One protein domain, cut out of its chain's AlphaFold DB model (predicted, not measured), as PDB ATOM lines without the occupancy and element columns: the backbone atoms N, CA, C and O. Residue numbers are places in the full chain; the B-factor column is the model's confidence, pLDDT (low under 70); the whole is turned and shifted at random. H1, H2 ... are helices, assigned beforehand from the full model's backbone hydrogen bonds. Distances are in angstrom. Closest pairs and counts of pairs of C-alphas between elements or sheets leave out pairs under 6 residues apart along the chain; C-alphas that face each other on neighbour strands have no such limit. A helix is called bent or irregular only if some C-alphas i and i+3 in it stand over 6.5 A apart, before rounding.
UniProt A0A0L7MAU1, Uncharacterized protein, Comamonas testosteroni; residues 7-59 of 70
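Overview. This is residues 7 to 59 of the 70 residues of an uncharacterized protein of Comamonas testosteroni (UniProt A0A0L7MAU1). The printed part makes a narrow loop: H1 then H2 run along one long side, kinked H3 returns along the other, and H4 ends beside the start of H1. Its 53 residues have four named helices, H1 to H4 in order, and no named strand; the class is all helix. It is a loose rod, 39 by 17 by 14 A, radius of gyration of the C-alphas 12.8 A.

Arrangement. H3, residues 32 to 50, only just touches H1, residues 7 to 18, with 3 C-alpha pairs within 8 A, by residues 45 to 49 and 14 to 18 alone; closest are C-alphas of Ile 14 and Ala 49, 6.6 A, at a shallow tilt of 19 degrees, opposite ways. H1, by residues 7 to 11 alone, touches H4, residues 53 to 59; closest are C-alphas of Asp 7 and Ala 56, 4.4 A. H2, residues 24 to 29, is close to H3 but not clearly touching; closest are C-alphas of Arg 27 and Leu 35, 7.4 A. Every O i to N i+4 pair is within hydrogen-bond range in H4, 7 of 8 in H1, 13 of 15 in H3, 0 of 2 in H2, which has 2 of 3 O i to N i+3 pairs.

Along the chain. H3 spans 26.4 A, H1 17.5 A, H2 10.1 A and H4 10.0 A. H3 and H2 are irregular: C-alphas 37 and 40 are 7.0 A apart, 25 and 28 7.1 A. H1 begins at C-alpha 7 (37.991, -11.678, 42.581); H4 ends at C-alpha 59 (40.796, -5.688, 44.269).

Size, cuts and confidence. C-alphas of Asp 33 and Asn 59 are farthest apart, 39.3 A. The three links are tight, the printed part has no cut, and no printed residue is under 70 in pLDDT.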
ATOM      1  N   ASP A   7      38.063 -12.832  43.470       95.56
ATOM      2  CA  ASP A   7      37.991 -11.678  42.581       95.56
ATOM      3  C   ASP A   7      37.960 -12.119  41.106       95.56
ATOM      4  O   ASP A   7      37.220 -11.550  40.308       95.56
ATOM      5  N   PHE A   8      38.700 -13.171  40.726       94.88
ATOM      6  CA  PHE A   8      38.604 -13.758  39.378       94.88
ATOM      7  C   PHE A   8      37.330 -14.590  39.184       94.88
ATOM      8  O   PHE A   8      36.713 -14.534  38.117       94.88
ATOM      9  N   ASN A   9      36.900 -15.333  40.206       95.31
ATOM     10  CA  ASN A   9      35.688 -16.151  40.154       95.31
ATOM     11  C   ASN A   9      34.430 -15.312  39.911       95.31
ATOM     12  O   ASN A   9      33.500 -15.802  39.274       95.31
ATOM     13  N   ALA A  10      34.408 -14.051  40.357       96.19
ATOM     14  CA  ALA A  10      33.339 -13.111  40.034       96.19
ATOM     15  C   ALA A  10      33.119 -13.000  38.513       96.19
ATOM     16  O   ALA A  10      31.989 -13.093  38.039       96.19
ATOM     17  N   PHE A  11      34.195 -12.891  37.727       95.81
ATOM     18  CA  PHE A  11      34.109 -12.801  36.266       95.81
ATOM     19  C   PHE A  11      33.758 -14.142  35.614       95.81
ATOM     20  O   PHE A  11      33.023 -14.161  34.629       95.81
ATOM     21  N   VAL A  12      34.220 -15.264  36.177       96.00
ATOM     22  CA  VAL A  12      33.829 -16.611  35.717       96.00
ATOM     23  C   VAL A  12      32.329 -16.842  35.917       96.00
ATOM     24  O   VAL A  12      31.665 -17.370  35.025       96.00
ATOM     25  N   ALA A  13      31.785 -16.419  37.059       96.38
ATOM     26  CA  ALA A  13      30.357 -16.500  37.341       96.38
ATOM     27  C   ALA A  13      29.548 -15.641  36.360       96.38
ATOM     28  O   ALA A  13      28.592 -16.139  35.774       96.38
ATOM     29  N   ILE A  14      29.965 -14.390  36.122       97.69
ATOM     30  CA  ILE A  14      29.298 -13.500  35.157       97.69
ATOM     31  C   ILE A  14      29.320 -14.101  33.755       97.69
ATOM     32  O   ILE A  14      28.280 -14.160  33.104       97.69
ATOM     33  N   TYR A  15      30.482 -14.577  33.303       96.38
ATOM     34  CA  TYR A  15      30.615 -15.220  31.999       96.38
ATOM     35  C   TYR A  15      29.674 -16.424  31.876       96.38
ATOM     36  O   TYR A  15      28.928 -16.517  30.910       96.38
ATOM     37  N   SER A  16      29.638 -17.293  32.889       96.56
ATOM     38  CA  SER A  16      28.803 -18.501  32.875       96.56
ATOM     39  C   SER A  16      27.304 -18.188  32.865       96.56
ATOM     40  O   SER A  16      26.557 -18.797  32.105       96.56
ATOM     41  N   GLU A  17      26.857 -17.228  33.679       97.12
ATOM     42  CA  GLU A  17      25.440 -16.853  33.765       97.12
ATOM     43  C   GLU A  17      24.964 -16.128  32.493       97.12
ATOM     44  O   GLU A  17      23.801 -16.240  32.109       97.12
ATOM     45  N   THR A  18      25.861 -15.417  31.798       96.75
ATOM     46  CA  THR A  18      25.529 -14.605  30.612       96.75
ATOM     47  C   THR A  18      25.874 -15.255  29.268       96.75
ATOM     48  O   THR A  18      25.532 -14.684  28.237       96.75
ATOM     49  N   ASP A  19      26.467 -16.456  29.237       95.38
ATOM     50  CA  ASP A  19      26.929 -17.129  28.000       95.38
ATOM     51  C   ASP A  19      25.799 -17.389  26.981       95.38
ATOM     52  O   ASP A  19      26.018 -17.451  25.773       95.38
ATOM     53  N   HIS A  20      24.555 -17.473  27.455       93.62
ATOM     54  CA  HIS A  20      23.373 -17.652  26.614       93.62
ATOM     55  C   HIS A  20      22.846 -16.348  25.977       93.62
ATOM     56  O   HIS A  20      21.983 -16.402  25.094       93.62
ATOM     57  N   LEU A  21      23.320 -15.179  26.421       96.12
ATOM     58  CA  LEU A  21      22.909 -13.874  25.906       96.12
ATOM     59  C   LEU A  21      23.790 -13.481  24.709       96.12
ATOM     60  O   LEU A  21      25.014 -13.453  24.830       96.12
ATOM     61  N   PRO A  22      23.216 -13.114  23.547       95.50
ATOM     62  CA  PRO A  22      24.022 -12.770  22.383       95.50
ATOM     63  C   PRO A  22      24.843 -11.494  22.603       95.50
ATOM     64  O   PRO A  22      24.335 -10.462  23.057       95.50
ATOM     65  N   TYR A  23      26.107 -11.509  22.190       92.94
ATOM     66  CA  TYR A  23      26.904 -10.283  22.146       92.94
ATOM     67  C   TYR A  23      26.308  -9.287  21.151       92.94
ATOM     68  O   TYR A  23      25.628  -9.678  20.201       92.94
ATOM     69  N   GLU A  24      26.610  -7.996  21.310       90.88
ATOM     70  CA  GLU A  24      26.133  -6.950  20.393       90.88
ATOM     71  C   GLU A  24      26.419  -7.298  18.926       90.88
ATOM     72  O   GLU A  24      25.517  -7.266  18.087       90.88
ATOM     73  N   ALA A  25      27.640  -7.764  18.651       94.44
ATOM     74  CA  ALA A  25      28.065  -8.197  17.327       94.44
ATOM     75  C   ALA A  25      27.256  -9.382  16.772       94.44
ATOM     76  O   ALA A  25      27.209  -9.554  15.562       94.44
ATOM     77  N   GLN A  26      26.602 -10.185  17.613       93.75
ATOM     78  CA  GLN A  26      25.796 -11.341  17.208       93.75
ATOM     79  C   GLN A  26      24.303 -11.022  17.092       93.75
ATOM     80  O   GLN A  26      23.574 -11.800  16.482       93.75
ATOM     81  N   ARG A  27      23.824  -9.885  17.620       93.56
ATOM     82  CA  ARG A  27      22.385  -9.553  17.644       93.56
ATOM     83  C   ARG A  27      21.750  -9.525  16.250       93.56
ATOM     84  O   ARG A  27      20.584  -9.871  16.118       93.56
ATOM     85  N   HIS A  28      22.508  -9.191  15.204       94.31
ATOM     86  CA  HIS A  28      22.021  -9.209  13.818       94.31
ATOM     87  C   HIS A  28      21.651 -10.614  13.296       94.31
ATOM     88  O   HIS A  28      20.930 -10.724  12.308       94.31
ATOM     89  N   LEU A  29      22.133 -11.678  13.948       95.94
ATOM     90  CA  LEU A  29      21.804 -13.074  13.634       95.94
ATOM     91  C   LEU A  29      20.523 -13.554  14.336       95.94
ATOM     92  O   LEU A  29      20.066 -14.667  14.085       95.94
ATOM     93  N   TRP A  30      19.955 -12.739  15.228       95.25
ATOM     94  CA  TRP A  30      18.791 -13.077  16.040       95.25
ATOM     95  C   TRP A  30      17.539 -12.367  15.536       95.25
ATOM     96  O   TRP A  30      17.595 -11.275  14.968       95.25
ATOM     97  N   SER A  31      16.376 -12.978  15.766       96.31
ATOM     98  CA  SER A  31      15.115 -12.315  15.451       96.31
ATOM     99  C   SER A  31      14.863 -11.144  16.418       96.31
ATOM    100  O   SER A  31      15.185 -11.245  17.608       96.31
ATOM    101  N   PRO A  32      14.236 -10.046  15.956       94.62
ATOM    102  CA  PRO A  32      13.912  -8.910  16.822       94.62
ATOM    103  C   PRO A  32      13.041  -9.289  18.029       94.62
ATOM    104  O   PRO A  32      13.236  -8.762  19.120       94.62
ATOM    105  N   ASP A  33      12.112 -10.232  17.851       96.62
ATOM    106  CA  ASP A  33      11.243 -10.736  18.922       96.62
ATOM    107  C   ASP A  33      12.026 -11.517  19.992       96.62
ATOM    108  O   ASP A  33      11.791 -11.334  21.187       96.62
ATOM    109  N   ALA A  34      13.010 -12.331  19.590       94.50
ATOM    110  CA  ALA A  34      13.874 -13.034  20.538       94.50
ATOM    111  C   ALA A  34      14.722 -12.049  21.358       94.50
ATOM    112  O   ALA A  34      14.800 -12.176  22.577       94.50
ATOM    113  N   LEU A  35      15.284 -11.020  20.716       95.69
ATOM    114  CA  LEU A  35      16.028  -9.965  21.414       95.69
ATOM    115  C   LEU A  35      15.137  -9.177  22.384       95.69
ATOM    116  O   LEU A  35      15.551  -8.894  23.507       95.69
ATOM    117  N   ALA A  36      13.902  -8.859  21.986       95.81
ATOM    118  CA  ALA A  36      12.945  -8.166  22.847       95.81
ATOM    119  C   ALA A  36      12.600  -8.982  24.104       95.81
ATOM    120  O   ALA A  36      12.506  -8.419  25.192       95.81
ATOM    121  N   LYS A  37      12.471 -10.308  23.969       96.19
ATOM    122  CA  LYS A  37      12.232 -11.229  25.091       96.19
ATOM    123  C   LYS A  37      13.422 -11.351  26.044       96.19
ATOM    124  O   LYS A  37      13.204 -11.589  27.226       96.19
ATOM    125  N   LEU A  38      14.649 -11.178  25.550       96.00
ATOM    126  CA  LEU A  38      15.868 -11.249  26.361       96.00
ATOM    127  C   LEU A  38      16.193  -9.948  27.097       96.00
ATOM    128  O   LEU A  38      16.927  -9.983  28.078       96.00
ATOM    129  N   LYS A  39      15.639  -8.805  26.671       94.31
ATOM    130  CA  LYS A  39      15.853  -7.504  27.324       94.31
ATOM    131  C   LYS A  39      15.754  -7.534  28.867       94.31
ATOM    132  O   LYS A  39      16.709  -7.080  29.491       94.31
ATOM    133  N   PRO A  40      14.696  -8.090  29.493       96.94
ATOM    134  CA  PRO A  40      14.620  -8.152  30.954       96.94
ATOM    135  C   PRO A  40      15.730  -9.000  31.590       96.94
ATOM    136  O   PRO A  40      16.126  -8.726  32.719       96.94
ATOM    137  N   GLU A  41      16.247 -10.014  30.889       96.88
ATOM    138  CA  GLU A  41      17.348 -10.837  31.397       96.88
ATOM    139  C   GLU A  41      18.693 -10.102  31.314       96.88
ATOM    140  O   GLU A  41      19.496 -10.210  32.239       96.88
ATOM    141  N   TYR A  42      18.918  -9.273  30.286       95.62
ATOM    142  CA  TYR A  42      20.058  -8.342  30.283       95.62
ATOM    143  C   TYR A  42      20.000  -7.406  31.489       95.62
ATOM    144  O   TYR A  42      20.954  -7.336  32.254       95.62
ATOM    145  N   GLU A  43      18.859  -6.748  31.714       97.00
ATOM    146  CA  GLU A  43      18.701  -5.815  32.837       97.00
ATOM    147  C   GLU A  43      18.923  -6.520  34.186       97.00
ATOM    148  O   GLU A  43      19.609  -6.006  35.071       97.00
ATOM    149  N   LYS A  44      18.387  -7.736  34.340       97.88
ATOM    150  CA  LYS A  44      18.562  -8.545  35.551       97.88
ATOM    151  C   LYS A  44      20.017  -8.962  35.768       97.88
ATOM    152  O   LYS A  44      20.505  -8.849  36.892       97.88
ATOM    153  N   THR A  45      20.700  -9.450  34.735       97.69
ATOM    154  CA  THR A  45      22.096  -9.908  34.842       97.69
ATOM    155  C   THR A  45      23.066  -8.746  35.049       97.69
ATOM    156  O   THR A  45      23.992  -8.879  35.846       97.69
ATOM    157  N   GLU A  46      22.816  -7.579  34.449       97.12
ATOM    158  CA  GLU A  46      23.575  -6.348  34.708       97.12
ATOM    159  C   GLU A  46      23.426  -5.882  36.161       97.12
ATOM    160  O   GLU A  46      24.428  -5.635  36.832       97.12
ATOM    161  N   LEU A  47      22.194  -5.814  36.682       98.38
ATOM    162  CA  LEU A  47      21.939  -5.437  38.077       98.38
ATOM    163  C   LEU A  47      22.557  -6.431  39.065       98.38
ATOM    164  O   LEU A  47      23.134  -6.027  40.077       98.38
ATOM    165  N   TRP A  48      22.453  -7.726  38.770       98.31
ATOM    166  CA  TRP A  48      23.077  -8.774  39.568       98.31
ATOM    167  C   TRP A  48      24.603  -8.627  39.583       98.31
ATOM    168  O   TRP A  48      25.184  -8.545  40.665       98.31
ATOM    169  N   ALA A  49      25.251  -8.505  38.420       98.12
ATOM    170  CA  ALA A  49      26.701  -8.343  38.321       98.12
ATOM    171  C   ALA A  49      27.188  -7.054  39.005       98.12
ATOM    172  O   ALA A  49      28.189  -7.068  39.724       98.12
ATOM    173  N   ALA A  50      26.450  -5.949  38.856       98.00
ATOM    174  CA  ALA A  50      26.775  -4.662  39.470       98.00
ATOM    175  C   ALA A  50      26.827  -4.712  41.007       98.00
ATOM    176  O   ALA A  50      27.483  -3.868  41.615       98.00
ATOM    177  N   SER A  51      26.177  -5.696  41.638       97.94
ATOM    178  CA  SER A  51      26.187  -5.842  43.096       97.94
ATOM    179  C   SER A  51      27.513  -6.350  43.679       97.94
ATOM    180  O   SER A  51      27.730  -6.182  44.877       97.94
ATOM    181  N   PHE A  52      28.405  -6.939  42.869       97.31
ATOM    182  CA  PHE A  52      29.669  -7.522  43.359       97.31
ATOM    183  C   PHE A  52      30.884  -7.305  42.442       97.31
ATOM    184  O   PHE A  52      32.013  -7.232  42.927       97.31
ATOM    185  N   ALA A  53      30.693  -7.175  41.126       97.75
ATOM    186  CA  ALA A  53      31.792  -7.030  40.171       97.75
ATOM    187  C   ALA A  53      32.691  -5.798  40.408       97.75
ATOM    188  O   ALA A  53      33.903  -5.928  40.211       97.75
ATOM    189  N   PRO A  54      32.171  -4.622  40.836       98.12
ATOM    190  CA  PRO A  54      33.018  -3.459  41.094       98.12
ATOM    191  C   PRO A  54      34.083  -3.717  42.165       98.12
ATOM    192  O   PRO A  54      35.252  -3.419  41.934       98.12
ATOM    193  N   GLU A  55      33.709  -4.347  43.282       97.75
ATOM    194  CA  GLU A  55      34.640  -4.648  44.378       97.75
ATOM    195  C   GLU A  55      35.741  -5.620  43.926       97.75
ATOM    196  O   GLU A  55      36.929  -5.366  44.142       97.75
ATOM    197  N   ALA A  56      35.363  -6.688  43.216       97.00
ATOM    198  CA  ALA A  56      36.314  -7.633  42.633       97.00
ATOM    199  C   ALA A  56      37.282  -6.938  41.658       97.00
ATOM    200  O   ALA A  56      38.493  -7.162  41.698       97.00
ATOM    201  N   CYS A  57      36.769  -6.041  40.810       96.81
ATOM    202  CA  CYS A  57      37.581  -5.263  39.875       96.81
ATOM    203  C   CYS A  57      38.587  -4.361  40.606       96.81
ATOM    204  O   CYS A  57      39.776  -4.362  40.282       96.81
ATOM    205  N   GLU A  58      38.145  -3.636  41.636       97.00
ATOM    206  CA  GLU A  58      39.020  -2.801  42.459       97.00
ATOM    207  C   GLU A  58      40.126  -3.612  43.141       97.00
ATOM    208  O   GLU A  58      41.276  -3.170  43.191       97.00
ATOM    209  N   ASN A  59      39.812  -4.804  43.649       95.81
ATOM    210  CA  ASN A  59      40.796  -5.688  44.269       95.81
ATOM    211  C   ASN A  59      41.846  -6.161  43.259       95.81
ATOM    212  O   ASN A  59      43.045  -6.098  43.544       95.81
TER     213      ASN A  59